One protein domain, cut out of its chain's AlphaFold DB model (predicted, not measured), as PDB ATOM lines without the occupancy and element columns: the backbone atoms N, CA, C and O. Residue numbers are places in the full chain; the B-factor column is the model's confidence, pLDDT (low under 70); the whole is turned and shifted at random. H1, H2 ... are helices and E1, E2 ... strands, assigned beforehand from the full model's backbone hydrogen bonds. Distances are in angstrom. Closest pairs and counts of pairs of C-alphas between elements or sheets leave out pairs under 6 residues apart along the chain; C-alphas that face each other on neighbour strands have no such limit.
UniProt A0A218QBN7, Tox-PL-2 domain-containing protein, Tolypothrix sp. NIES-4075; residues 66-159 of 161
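Overview. This is residues 66 to 159 of the 161 residues of the protein "Tox-PL-2 domain-containing protein" of Tolypothrix sp. NIES-4075 (UniProt A0A218QBN7). A strongly twisted sheet of four strands has the long helix H1 lying along one face over E2, while the short helix H3 packs near E3 from the other side of the sheet. Tiny H2 lies off the sheet, in the excursion of the backbone between E1 and E2. The printed part has 94 residues with three named helices and four named strands, along the chain H1 E1 H2 E2 E3 H3 E4; the sheet runs E3 E2 E1 E4, antiparallel throughout, and the class is mixed, helices and strands. The whole is compact, with a radius of gyration of the C-alphas of 13.1 A and spans of 39 by 29 by 22 A.

Arrangement. H1, residues 66 to 79, is on the sheet, and with it makes two layers, a helix on one face of a sheet. Its height over the sheet is 9.1 A. It lies over E2, residues 118 to 124, and only just not over E3, residues 127 to 129, on which 2 of its C-alphas fall. It runs along the strands, at 16 degrees to E2 on the local plane, and its closest C-alphas to E2 are those of Cys 66 and Tyr 120, 5.5 A apart. E1, residues 85 to 91, is an inner strand between E2 and E4, residues 153 to 158. E1 and E2 are antiparallel at 156 degrees, with N 87 and O 121 within hydrogen-bond range at 2.9 A. E1 and E4 are antiparallel, also at 156 degrees, with N 88 and O 156 at 2.8 A. H2, residues 102 to 105, is not on the sheet and is apart from H1. E2 and E3 form a hairpin, antiparallel at 135 degrees, with N 129 and O 122 at 2.9 A. H3, residues 139 to 144, is on the sheet; its closest C-alphas to E3 are those of Arg 139 and Val 128, 5.8 A apart. H2 and H3 are only just apart, at 8.3 A. In H1 and H3 every O i to N i+4 pair is within hydrogen-bond range; H2 is too short for such a pair.

Along the chain. H1 begins at C-alpha 66 (162.037, 141.003, 134.232) and measures 20.3 A from first to last C-alpha. E1 measures 19.8 A, E2 19.7 A and E4 16.0 A. E2 begins at C-alpha 118 (165.098, 140.938, 125.828), and E4 ends at C-alpha 158 (158.491, 152.906, 125.492).

Size, cuts and confidence. The C-alphas farthest apart, those of Asn 80 and Pro 149, are 39.2 A apart. The printed part has no cut. The link from H2 to E2, residues 106 to 117, is long. Mean pLDDT of the printed part is 95.8, and no printed residue is under 70.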
ATOM      1  N   CYS A  66     161.842 139.575 134.515       97.25
ATOM      2  CA  CYS A  66     162.037 141.003 134.232       97.25
ATOM      3  C   CYS A  66     160.776 141.685 133.671       97.25
ATOM      4  O   CYS A  66     160.512 142.848 133.982       97.25
ATOM      5  N   TYR A  67     159.976 140.967 132.877       97.12
ATOM      6  CA  TYR A  67     158.755 141.504 132.279       97.12
ATOM      7  C   TYR A  67     157.672 141.727 133.340       97.12
ATOM      8  O   TYR A  67     157.125 142.824 133.445       97.12
ATOM      9  N   GLU A  68     157.412 140.723 134.175       98.06
ATOM     10  CA  GLU A  68     156.453 140.771 135.279       98.06
ATOM     11  C   GLU A  68     156.858 141.833 136.311       98.06
ATOM     12  O   GLU A  68     156.016 142.607 136.772       98.06
ATOM     13  N   CYS A  69     158.159 141.937 136.608       98.31
ATOM     14  CA  CYS A  69     158.706 142.997 137.450       98.31
ATOM     15  C   CYS A  69     158.398 144.384 136.871       98.31
ATOM     16  O   CYS A  69     157.882 145.258 137.574       98.31
ATOM     17  N   ALA A  70     158.668 144.592 135.579       98.06
ATOM     18  CA  ALA A  70     158.377 145.856 134.916       98.06
ATOM     19  C   ALA A  70     156.869 146.164 134.908       98.06
ATOM     20  O   ALA A  70     156.489 147.314 135.136       98.06
ATOM     21  N   GLN A  71     155.996 145.163 134.730       98.25
ATOM     22  CA  GLN A  71     154.542 145.341 134.841       98.25
ATOM     23  C   GLN A  71     154.127 145.817 136.234       98.25
ATOM     24  O   GLN A  71     153.380 146.789 136.336       98.25
ATOM     25  N   ALA A  72     154.623 145.177 137.295       98.38
ATOM     26  CA  ALA A  72     154.267 145.525 138.667       98.38
ATOM     27  C   ALA A  72     154.727 146.941 139.042       98.38
ATOM     28  O   ALA A  72     153.955 147.724 139.600       98.38
ATOM     29  N   VAL A  73     155.959 147.305 138.672       98.25
ATOM     30  CA  VAL A  73     156.494 148.656 138.898       98.25
ATOM     31  C   VAL A  73     155.695 149.694 138.106       98.25
ATOM     32  O   VAL A  73     155.271 150.708 138.663       98.25
ATOM     33  N   MET A  74     155.421 149.436 136.824       97.75
ATOM     34  CA  MET A  74     154.574 150.307 136.005       97.75
ATOM     35  C   MET A  74     153.172 150.442 136.605       97.75
ATOM     36  O   MET A  74     152.632 151.542 136.658       97.75
ATOM     37  N   GLN A  75     152.554 149.370 137.089       97.56
ATOM     38  CA  GLN A  75     151.231 149.462 137.698       97.56
ATOM     39  C   GLN A  75     151.249 150.388 138.923       97.56
ATOM     40  O   GLN A  75     150.497 151.364 138.961       97.56
ATOM     41  N   TRP A  76     152.166 150.155 139.864       97.75
ATOM     42  CA  TRP A  76     152.252 150.954 141.086       97.75
ATOM     43  C   TRP A  76     152.535 152.435 140.802       97.75
ATOM     44  O   TRP A  76     151.878 153.318 141.356       97.75
ATOM     45  N   LEU A  77     153.444 152.737 139.868       96.62
ATOM     46  CA  LEU A  77     153.723 154.119 139.470       96.62
ATOM     47  C   LEU A  77     152.484 154.811 138.871       96.62
ATOM     48  O   LEU A  77     152.381 156.032 138.923       96.62
ATOM     49  N   ALA A  78     151.533 154.059 138.297       95.25
ATOM     50  CA  ALA A  78     150.362 154.629 137.607       95.25
ATOM     51  C   ALA A  78     149.311 155.021 138.624       95.25
ATOM     52  O   ALA A  78     148.778 156.124 138.573       95.25
ATOM     53  N   GLU A  79     149.070 154.121 139.571       95.75
ATOM     54  CA  GLU A  79     148.178 154.336 140.706       95.75
ATOM     55  C   GLU A  79     148.612 155.557 141.534       95.75
ATOM     56  O   GLU A  79     147.769 156.276 142.066       95.75
ATOM     57  N   ASN A  80     149.917 155.850 141.560       95.31
ATOM     58  CA  ASN A  80     150.493 156.998 142.262       95.31
ATOM     59  C   ASN A  80     150.717 158.243 141.378       95.31
ATOM     60  O   ASN A  80     151.241 159.243 141.866       95.31
ATOM     61  N   ASN A  81     150.297 158.228 140.105       94.62
ATOM     62  CA  ASN A  81     150.479 159.332 139.146       94.62
ATOM     63  C   ASN A  81     151.946 159.795 138.993       94.62
ATOM     64  O   ASN A  81     152.227 160.991 138.898       94.62
ATOM     65  N   ILE A  82     152.887 158.847 138.976       95.19
ATOM     66  CA  ILE A  82     154.324 159.103 138.835       95.19
ATOM     67  C   ILE A  82     154.748 158.868 137.380       95.19
ATOM     68  O   ILE A  82     154.482 157.814 136.796       95.19
ATOM     69  N   GLU A  83     155.432 159.859 136.804       94.56
ATOM     70  CA  GLU A  83     156.037 159.766 135.473       94.56
ATOM     71  C   GLU A  83     157.127 158.692 135.435       94.56
ATOM     72  O   GLU A  83     157.921 158.539 136.366       94.56
ATOM     73  N   ARG A  84     157.159 157.946 134.334       95.38
ATOM     74  CA  ARG A  84     158.013 156.775 134.166       95.38
ATOM     75  C   ARG A  84     158.234 156.469 132.697       95.38
ATOM     76  O   ARG A  84     157.458 156.908 131.849       95.38
ATOM     77  N   LYS A  85     159.214 155.619 132.428       96.75
ATOM     78  CA  LYS A  85     159.534 155.162 131.081       96.75
ATOM     79  C   LYS A  85     160.034 153.728 131.113       96.75
ATOM     80  O   LYS A  85     160.861 153.380 131.946       96.75
ATOM     81  N   VAL A  86     159.550 152.887 130.213       97.69
ATOM     82  CA  VAL A  86     160.084 151.535 130.038       97.69
ATOM     83  C   VAL A  86     161.333 151.637 129.178       97.69
ATOM     84  O   VAL A  86     161.311 152.267 128.119       97.69
ATOM     85  N   VAL A  87     162.402 150.987 129.619       97.50
ATOM     86  CA  VAL A  87     163.640 150.833 128.860       97.50
ATOM     87  C   VAL A  87     163.840 149.349 128.601       97.50
ATOM     88  O   VAL A  87     163.782 148.530 129.515       97.50
ATOM     89  N   ILE A  88     164.043 148.990 127.341       97.44
ATOM     90  CA  ILE A  88     164.209 147.604 126.915       97.44
ATOM     91  C   ILE A  88     165.566 147.493 126.245       97.44
ATOM     92  O   ILE A  88     165.856 148.238 125.306       97.44
ATOM     93  N   ILE A  89     166.374 146.530 126.677       96.44
ATOM     94  CA  ILE A  89     167.534 146.097 125.899       96.44
ATOM     95  C   ILE A  89     167.182 144.829 125.147       96.44
ATOM     96  O   ILE A  89     166.516 143.931 125.667       96.44
ATOM     97  N   LYS A  90     167.623 144.766 123.898       96.38
ATOM     98  CA  LYS A  90     167.462 143.590 123.051       96.38
ATOM     99  C   LYS A  90     168.783 143.256 122.402       96.38
ATOM    100  O   LYS A  90     169.471 144.151 121.914       96.38
ATOM    101  N   THR A  91     169.127 141.982 122.342       96.19
ATOM    102  CA  THR A  91     170.274 141.544 121.544       96.19
ATOM    103  C   THR A  91     170.055 141.919 120.076       96.19
ATOM    104  O   THR A  91     168.953 141.833 119.524       96.19
ATOM    105  N   LYS A  92     171.115 142.370 119.398       94.44
ATOM    106  CA  LYS A  92     171.002 142.798 117.994       94.44
ATOM    107  C   LYS A  92     170.784 141.620 117.038       94.44
ATOM    108  O   LYS A  92     170.197 141.777 115.964       94.44
ATOM    109  N   LYS A  93     171.276 140.432 117.393       91.81
ATOM    110  CA  LYS A  93     171.200 139.228 116.555       91.81
ATOM    111  C   LYS A  93     169.952 138.408 116.884       91.81
ATOM    112  O   LYS A  93     169.769 137.954 118.002       91.81
ATOM    113  N   ARG A  94     169.147 138.087 115.862       81.88
ATOM    114  CA  ARG A  94     167.857 137.363 115.987       81.88
ATOM    115  C   ARG A  94     167.883 136.005 116.710       81.88
ATOM    116  O   ARG A  94     166.816 135.527 117.080       81.88
ATOM    117  N   LYS A  95     169.041 135.353 116.822       88.88
ATOM    118  CA  LYS A  95     169.207 134.028 117.450       88.88
ATOM    119  C   LYS A  95     170.044 134.078 118.731       88.88
ATOM    120  O   LYS A  95     170.474 133.041 119.222       88.88
ATOM    121  N   GLU A  96     170.335 135.275 119.223       90.69
ATOM    122  CA  GLU A  96     171.103 135.483 120.441       90.69
ATOM    123  C   GLU A  96     170.119 135.793 121.560       90.69
ATOM    124  O   GLU A  96     169.563 136.881 121.608       90.69
ATOM    125  N   TYR A  97     169.830 134.812 122.407       92.25
ATOM    126  CA  TYR A  97     168.822 134.971 123.460       92.25
ATOM    127  C   TYR A  97     169.411 135.136 124.852       92.25
ATOM    128  O   TYR A  97     168.685 135.470 125.785       92.25
ATOM    129  N   PHE A  98     170.715 134.914 124.971       92.19
ATOM    130  CA  PHE A  98     171.419 134.928 126.234       92.19
ATOM    131  C   PHE A  98     171.941 136.326 126.526       92.19
ATOM    132  O   PHE A  98     172.721 136.883 125.748       92.19
ATOM    133  N   ILE A  99     171.508 136.851 127.663       96.69
ATOM    134  CA  ILE A  99     172.067 138.040 128.294       96.69
ATOM    135  C   ILE A  99     172.610 137.606 129.656       96.69
ATOM    136  O   ILE A  99     171.967 136.809 130.349       96.69
ATOM    137  N   LEU A 100     173.797 138.091 130.003       97.19
ATOM    138  CA  LEU A 100     174.439 137.959 131.309       97.19
ATOM    139  C   LEU A 100     174.512 139.333 131.975       97.19
ATOM    140  O   LEU A 100     174.408 140.358 131.302       97.19
ATOM    141  N   SER A 101     174.685 139.341 133.292       97.44
ATOM    142  CA  SER A 101     174.784 140.555 134.098       97.44
ATOM    143  C   SER A 101     176.084 140.543 134.895       97.44
ATOM    144  O   SER A 101     176.297 139.652 135.720       97.44
ATOM    145  N   THR A 102     176.916 141.563 134.695       96.94
ATOM    146  CA  THR A 102     178.197 141.752 135.386       96.94
ATOM    147  C   THR A 102     178.022 141.708 136.900       96.94
ATOM    148  O   THR A 102     178.793 141.050 137.602       96.94
ATOM    149  N   ARG A 103     176.990 142.370 137.442       95.62
ATOM    150  CA  ARG A 103     176.746 142.393 138.892       95.62
ATOM    151  C   ARG A 103     176.368 141.020 139.456       95.62
ATOM    152  O   ARG A 103     176.639 140.754 140.627       95.62
ATOM    153  N   LEU A 104     175.726 140.158 138.661       95.81
ATOM    154  CA  LEU A 104     175.428 138.779 139.057       95.81
ATOM    155  C   LEU A 104     176.676 137.902 138.963       95.81
ATOM    156  O   LEU A 104     176.956 137.145 139.895       95.81
ATOM    157  N   GLU A 105     177.480 138.070 137.913       96.44
ATOM    158  CA  GLU A 105     178.739 137.341 137.740       96.44
ATOM    159  C   GLU A 105     179.723 137.639 138.879       96.44
ATOM    160  O   GLU A 105     180.329 136.722 139.434       96.44
ATOM    161  N   GLN A 106     179.801 138.894 139.330       95.19
ATOM    162  CA  GLN A 106     180.580 139.292 140.512       95.19
ATOM    163  C   GLN A 106     180.120 138.608 141.810       95.19
ATOM    164  O   GLN A 106     180.897 138.489 142.757       95.19
ATOM    165  N   ARG A 107     178.868 138.139 141.864       94.25
ATOM    166  CA  ARG A 107     178.303 137.359 142.979       94.25
ATOM    167  C   ARG A 107     178.416 135.846 142.759       94.25
ATOM    168  O   ARG A 107     177.903 135.080 143.571       94.25
ATOM    169  N   GLY A 108     179.086 135.414 141.690       95.50
ATOM    170  CA  GLY A 108     179.267 134.008 141.332       95.50
ATOM    171  C   GLY A 108     178.081 133.382 140.597       95.50
ATOM    172  O   GLY A 108     178.005 132.159 140.527       95.50
ATOM    173  N   ILE A 109     177.156 134.190 140.065       94.62
ATOM    174  CA  ILE A 109     175.996 133.727 139.295       94.62
ATOM    175  C   ILE A 109     176.228 134.071 137.822       94.62
ATOM    176  O   ILE A 109     176.143 135.231 137.433       94.62
ATOM    177  N   SER A 110     176.505 133.059 137.001       93.50
ATOM    178  CA  SER A 110     176.738 133.193 135.553       93.50
ATOM    179  C   SER A 110     175.570 132.661 134.713       93.50
ATOM    180  O   SER A 110     175.758 132.233 133.574       93.50
ATOM    181  N   ASP A 111     174.375 132.619 135.300       93.56
ATOM    182  CA  ASP A 111     173.161 132.184 134.615       93.56
ATOM    183  C   ASP A 111     172.644 133.285 133.688       93.56
ATOM    184  O   ASP A 111     172.803 134.481 133.949       93.56
ATOM    185  N   SER A 112     171.982 132.883 132.603       95.00
ATOM    186  CA  SER A 112     171.341 133.863 131.735       95.00
ATOM    187  C   SER A 112     170.132 134.500 132.406       95.00
ATOM    188  O   SER A 112     169.318 133.820 133.025       95.00
ATOM    189  N   ILE A 113     169.998 135.812 132.229       96.38
ATOM    190  CA  ILE A 113     168.896 136.602 132.780       96.38
ATOM    191  C   ILE A 113     167.693 136.706 131.832       96.38
ATOM    192  O   ILE A 113     166.662 137.260 132.214       96.38
ATOM    193  N   THR A 114     167.796 136.150 130.619       95.88
ATOM    194  CA  THR A 114     166.735 136.160 129.604       95.88
ATOM    195  C   THR A 114     166.664 134.851 128.828       95.88
ATOM    196  O   THR A 114     167.683 134.226 128.557       95.88
ATOM    197  N   GLU A 115     165.470 134.504 128.342       93.81
ATOM    198  CA  GLU A 115     165.264 133.356 127.437       93.81
ATOM    199  C   GLU A 115     164.980 133.766 125.983       93.81
ATOM    200  O   GLU A 115     164.960 132.935 125.076       93.81
ATOM    201  N   ASN A 116     164.748 135.057 125.739       95.00
ATOM    202  CA  ASN A 116     164.311 135.597 124.448       95.00
ATOM    203  C   ASN A 116     165.203 136.745 123.937       95.00
ATOM    204  O   ASN A 116     164.872 137.376 122.930       95.00
ATOM    205  N   GLY A 117     166.315 137.022 124.630       95.38
ATOM    206  CA  GLY A 117     167.242 138.106 124.307       95.38
ATOM    207  C   GLY A 117     166.691 139.504 124.566       95.38
ATOM    208  O   GLY A 117     167.174 140.450 123.945       95.38
ATOM    209  N   LYS A 118     165.668 139.649 125.420       96.50
ATOM    210  CA  LYS A 118     165.098 140.938 125.828       96.50
ATOM    211  C   LYS A 118     165.076 141.059 127.344       96.50
ATOM    212  O   LYS A 118     164.522 140.189 128.007       96.50
ATOM    213  N   HIS A 119     165.600 142.161 127.864       97.56
ATOM    214  CA  HIS A 119     165.543 142.492 129.288       97.56
ATOM    215  C   HIS A 119     164.866 143.847 129.482       97.56
ATOM    216  O   HIS A 119     165.054 144.765 128.677       97.56
ATOM    217  N   TYR A 120     164.045 143.943 130.522       97.88
ATOM    218  CA  TYR A 120     163.153 145.071 130.768       97.88
ATOM    219  C   TYR A 120     163.562 145.793 132.049       97.88
ATOM    220  O   TYR A 120     163.776 145.164 133.083       97.88
ATOM    221  N   GLY A 121     163.616 147.118 131.975       97.81
ATOM    222  CA  GLY A 121     163.764 148.008 133.116       97.81
ATOM    223  C   GLY A 121     162.725 149.125 133.076       97.81
ATOM    224  O   GLY A 121     162.161 149.448 132.026       97.81
ATOM    225  N   VAL A 122     162.468 149.729 134.229       98.31
ATOM    226  CA  VAL A 122     161.601 150.901 134.362       98.31
ATOM    227  C   VAL A 122     162.423 152.055 134.907       98.31
ATOM    228  O   VAL A 122     162.962 151.985 136.010       98.31
ATOM    229  N   GLU A 123     162.522 153.119 134.123       97.88
ATOM    230  CA  GLU A 123     163.146 154.367 134.520       97.88
ATOM    231  C   GLU A 123     162.137 155.265 135.238       97.88
ATOM    232  O   GLU A 123     161.072 155.592 134.706       97.88
ATOM    233  N   VAL A 124     162.493 155.691 136.445       97.00
ATOM    234  CA  VAL A 124     161.747 156.654 137.251       97.00
ATOM    235  C   VAL A 124     162.733 157.595 137.929       97.00
ATOM    236  O   VAL A 124     163.705 157.160 138.548       97.00
ATOM    237  N   ARG A 125     162.510 158.908 137.784       95.56
ATOM    238  CA  ARG A 125     163.354 159.961 138.385       95.56
ATOM    239  C   ARG A 125     164.862 159.732 138.148       95.56
ATOM    240  O   ARG A 125     165.659 159.867 139.066       95.56
ATOM    241  N   GLY A 126     165.255 159.333 136.935       95.25
ATOM    242  CA  GLY A 126     166.661 159.129 136.551       95.25
ATOM    243  C   GLY A 126     167.320 157.836 137.052       95.25
ATOM    244  O   GLY A 126     168.523 157.661 136.851       95.25
ATOM    245  N   ARG A 127     166.565 156.923 137.678       97.75
ATOM    246  CA  ARG A 127     167.028 155.574 138.039       97.75
ATOM    247  C   ARG A 127     166.261 154.509 137.275       97.75
ATOM    248  O   ARG A 127     165.045 154.607 137.152       97.75
ATOM    249  N   VAL A 128     166.967 153.482 136.816       98.31
ATOM    250  CA  VAL A 128     166.399 152.300 136.166       98.31
ATOM    251  C   VAL A 128     166.318 151.160 137.173       98.31
ATOM    252  O   VAL A 128     167.325 150.769 137.765       98.31
ATOM    253  N   PHE A 129     165.114 150.631 137.349       98.38
ATOM    254  CA  PHE A 129     164.821 149.480 138.192       98.38
ATOM    255  C   PHE A 129     164.497 148.269 137.322       98.38
ATOM    256  O   PHE A 129     163.717 148.367 136.376       98.38
ATOM    257  N   ASP A 130     165.076 147.127 137.663       97.81
ATOM    258  CA  ASP A 130     164.795 145.821 137.077       97.81
ATOM    259  C   ASP A 130     164.784 144.763 138.184       97.81
ATOM    260  O   ASP A 130     165.146 145.048 139.322       97.81
ATOM    261  N   ASN A 131     164.414 143.526 137.858       97.81
ATOM    262  CA  ASN A 131     164.373 142.402 138.801       97.81
ATOM    263  C   ASN A 131     165.736 142.052 139.439       97.81
ATOM    264  O   ASN A 131     165.796 141.170 140.292       97.81
ATOM    265  N   LEU A 132     166.835 142.703 139.041       96.75
ATOM    266  CA  LEU A 132     168.178 142.461 139.573       96.75
ATOM    267  C   LEU A 132     168.633 143.556 140.553       96.75
ATOM    268  O   LEU A 132     169.668 143.393 141.207       96.75
ATOM    269  N   SER A 133     167.894 144.667 140.661       93.50
ATOM    270  CA  SER A 133     168.342 145.871 141.366       93.50
ATOM    271  C   SER A 133     167.227 146.589 142.117       93.50
ATOM    272  O   SER A 133     166.574 147.487 141.587       93.50
ATOM    273  N   SER A 134     167.086 146.275 143.407       95.19
ATOM    274  CA  SER A 134     166.144 146.957 144.306       95.19
ATOM    275  C   SER A 134     166.457 148.440 144.506       95.19
ATOM    276  O   SER A 134     165.541 149.228 144.695       95.19
ATOM    277  N   ASP A 135     167.726 148.841 144.436       95.62
ATOM    278  CA  ASP A 135     168.133 150.232 144.691       95.62
ATOM    279  C   ASP A 135     168.048 151.115 143.432       95.62
ATOM    280  O   ASP A 135     168.227 152.337 143.491       95.62
ATOM    281  N   GLY A 136     167.791 150.485 142.280       97.06
ATOM    282  CA  GLY A 136     167.906 151.094 140.962       97.06
ATOM    283  C   GLY A 136     169.347 151.486 140.608       97.06
ATOM    284  O   GLY A 136     170.184 151.761 141.468       97.06
ATOM    285  N   LEU A 137     169.641 151.528 139.315       98.12
ATOM    286  CA  LEU A 137     170.919 152.005 138.788       98.12
ATOM    287  C   LEU A 137     170.736 153.305 138.017       98.12
ATOM    288  O   LEU A 137     169.630 153.636 137.591       98.12
ATOM    289  N   THR A 138     171.827 154.035 137.788       97.62
ATOM    290  CA  THR A 138     171.804 155.050 136.732       97.62
ATOM    291  C   THR A 138     171.571 154.365 135.386       97.62
ATOM    292  O   THR A 138     171.856 153.178 135.213       97.62
ATOM    293  N   ARG A 139     171.048 155.103 134.406       95.75
ATOM    294  CA  ARG A 139     170.804 154.545 133.070       95.75
ATOM    295  C   ARG A 139     172.086 154.041 132.396       95.75
ATOM    296  O   ARG A 139     172.041 153.042 131.684       95.75
ATOM    297  N   GLU A 140     173.210 154.717 132.632       96.38
ATOM    298  CA  GLU A 140     174.525 154.324 132.117       96.38
ATOM    299  C   GLU A 140     175.028 153.039 132.782       96.38
ATOM    300  O   GLU A 140     175.364 152.088 132.080       96.38
ATOM    301  N   ASP A 141     174.994 152.967 134.116       97.88
ATOM    302  CA  ASP A 141     175.408 151.764 134.849       97.88
ATOM    303  C   ASP A 141     174.524 150.565 134.499       97.88
ATOM    304  O   ASP A 141     175.012 149.449 134.357       97.88
ATOM    305  N   TRP A 142     173.220 150.795 134.319       97.75
ATOM    306  CA  TRP A 142     172.287 149.753 133.904       97.75
ATOM    307  C   TRP A 142     172.621 149.217 132.511       97.75
ATOM    308  O   TRP A 142     172.635 148.010 132.315       97.75
ATOM    309  N   PHE A 143     172.939 150.086 131.548       95.38
ATOM    310  CA  PHE A 143     173.330 149.651 130.207       95.38
ATOM    311  C   PHE A 143     174.662 148.888 130.197       95.38
ATOM    312  O   PHE A 143     174.783 147.880 129.504       95.38
ATOM    313  N   ASN A 144     175.638 149.350 130.980       96.50
ATOM    314  CA  ASN A 144     176.975 148.759 131.044       96.50
ATOM    315  C   ASN A 144     177.032 147.447 131.842       96.50
ATOM    316  O   ASN A 144     178.065 146.784 131.845       96.50
ATOM    317  N   ASP A 145     175.953 147.067 132.527       97.38
ATOM    318  CA  ASP A 145     175.911 145.830 133.300       97.38
ATOM    319  C   ASP A 145     175.734 144.580 132.428       97.38
ATOM    320  O   ASP A 145     176.104 143.488 132.855       97.38
ATOM    321  N   PHE A 146     175.169 144.707 131.227       97.25
ATOM    322  CA  PHE A 146     174.744 143.548 130.446       97.25
ATOM    323  C   PHE A 146     175.739 143.137 129.367       97.25
ATOM    324  O   PHE A 146     176.224 143.963 128.598       97.25
ATOM    325  N   HIS A 147     175.932 141.825 129.247       95.31
ATOM    326  CA  HIS A 147     176.777 141.203 128.233       95.31
ATOM    327  C   HIS A 147     176.003 140.181 127.412       95.31
ATOM    328  O   HIS A 147     175.092 139.504 127.894       95.31
ATOM    329  N   CYS A 148     176.369 140.065 126.143       95.00
ATOM    330  CA  CYS A 148     175.854 139.046 125.238       95.00
ATOM    331  C   CYS A 148     176.985 138.597 124.305       95.00
ATOM    332  O   CYS A 148     177.928 139.354 124.092       95.00
ATOM    333  N   PRO A 149     176.909 137.415 123.669       93.44
ATOM    334  CA  PRO A 149     177.999 136.912 122.826       93.44
ATOM    335  C   PRO A 149     178.484 137.868 121.724       93.44
ATOM    336  O   PRO A 149     179.612 137.735 121.248       93.44
ATOM    337  N   SER A 150     177.637 138.794 121.265       94.25
ATOM    338  CA  SER A 150     178.009 139.797 120.266       94.25
ATOM    339  C   SER A 150     178.430 141.151 120.831       94.25
ATOM    340  O   SER A 150     178.915 141.967 120.046       94.25
ATOM    341  N   GLU A 151     178.229 141.395 122.129       95.12
ATOM    342  CA  GLU A 151     178.375 142.700 122.794       95.12
ATOM    343  C   GLU A 151     177.611 143.823 122.067       95.12
ATOM    344  O   GLU A 151     178.033 144.980 122.006       95.12
ATOM    345  N   GLN A 152     176.489 143.478 121.425       94.88
ATOM    346  CA  GLN A 152     175.682 144.407 120.641       94.88
ATOM    347  C   GLN A 152     174.220 144.356 121.063       94.88
ATOM    348  O   GLN A 152     173.503 143.383 120.808       94.88
ATOM    349  N   PHE A 153     173.758 145.484 121.593       96.25
ATOM    350  CA  PHE A 153     172.379 145.692 122.007       96.25
ATOM    351  C   PHE A 153     171.688 146.770 121.172       96.25
ATOM    352  O   PHE A 153     172.309 147.689 120.638       96.25
ATOM    353  N   ILE A 154     170.372 146.638 121.068       96.25
ATOM    354  CA  ILE A 154     169.442 147.677 120.644       96.25
ATOM    355  C   ILE A 154     168.723 148.138 121.909       96.25
ATOM    356  O   ILE A 154     168.206 147.307 122.656       96.25
ATOM    357  N   ILE A 155     168.699 149.447 122.134       95.50
ATOM    358  CA  ILE A 155     167.967 150.059 123.240       95.50
ATOM    359  C   ILE A 155     166.675 150.631 122.677       95.50
ATOM    360  O   ILE A 155     166.693 151.367 121.688       95.50
ATOM    361  N   GLU A 156     165.565 150.295 123.315       96.31
ATOM    362  CA  GLU A 156     164.256 150.830 122.989       96.31
ATOM    363  C   GLU A 156     163.635 151.475 124.218       96.31
ATOM    364  O   GLU A 156     163.721 150.967 125.333       96.31
ATOM    365  N   ASP A 157     162.984 152.597 123.972       95.88
ATOM    366  CA  ASP A 157     162.250 153.367 124.952       95.88
ATOM    367  C   ASP A 157     160.759 153.254 124.644       95.88
ATOM    368  O   ASP A 157     160.356 153.379 123.485       95.88
ATOM    369  N   SER A 158     159.936 153.033 125.665       92.19
ATOM    370  CA  SER A 158     158.491 152.906 125.492       92.19
ATOM    371  C   SER A 158     157.726 153.456 126.692       92.19
ATOM    372  O   SER A 158     158.118 153.267 127.840       92.19
ATOM    373  N   ASP A 159     156.579 154.078 126.437       86.81
ATOM    374  CA  ASP A 159     155.646 154.498 127.493       86.81
ATOM    375  C   ASP A 159     154.716 153.349 127.927       86.81
ATOM    376  O   ASP A 159     153.919 153.477 128.859       86.81
TER     377      ASP A 159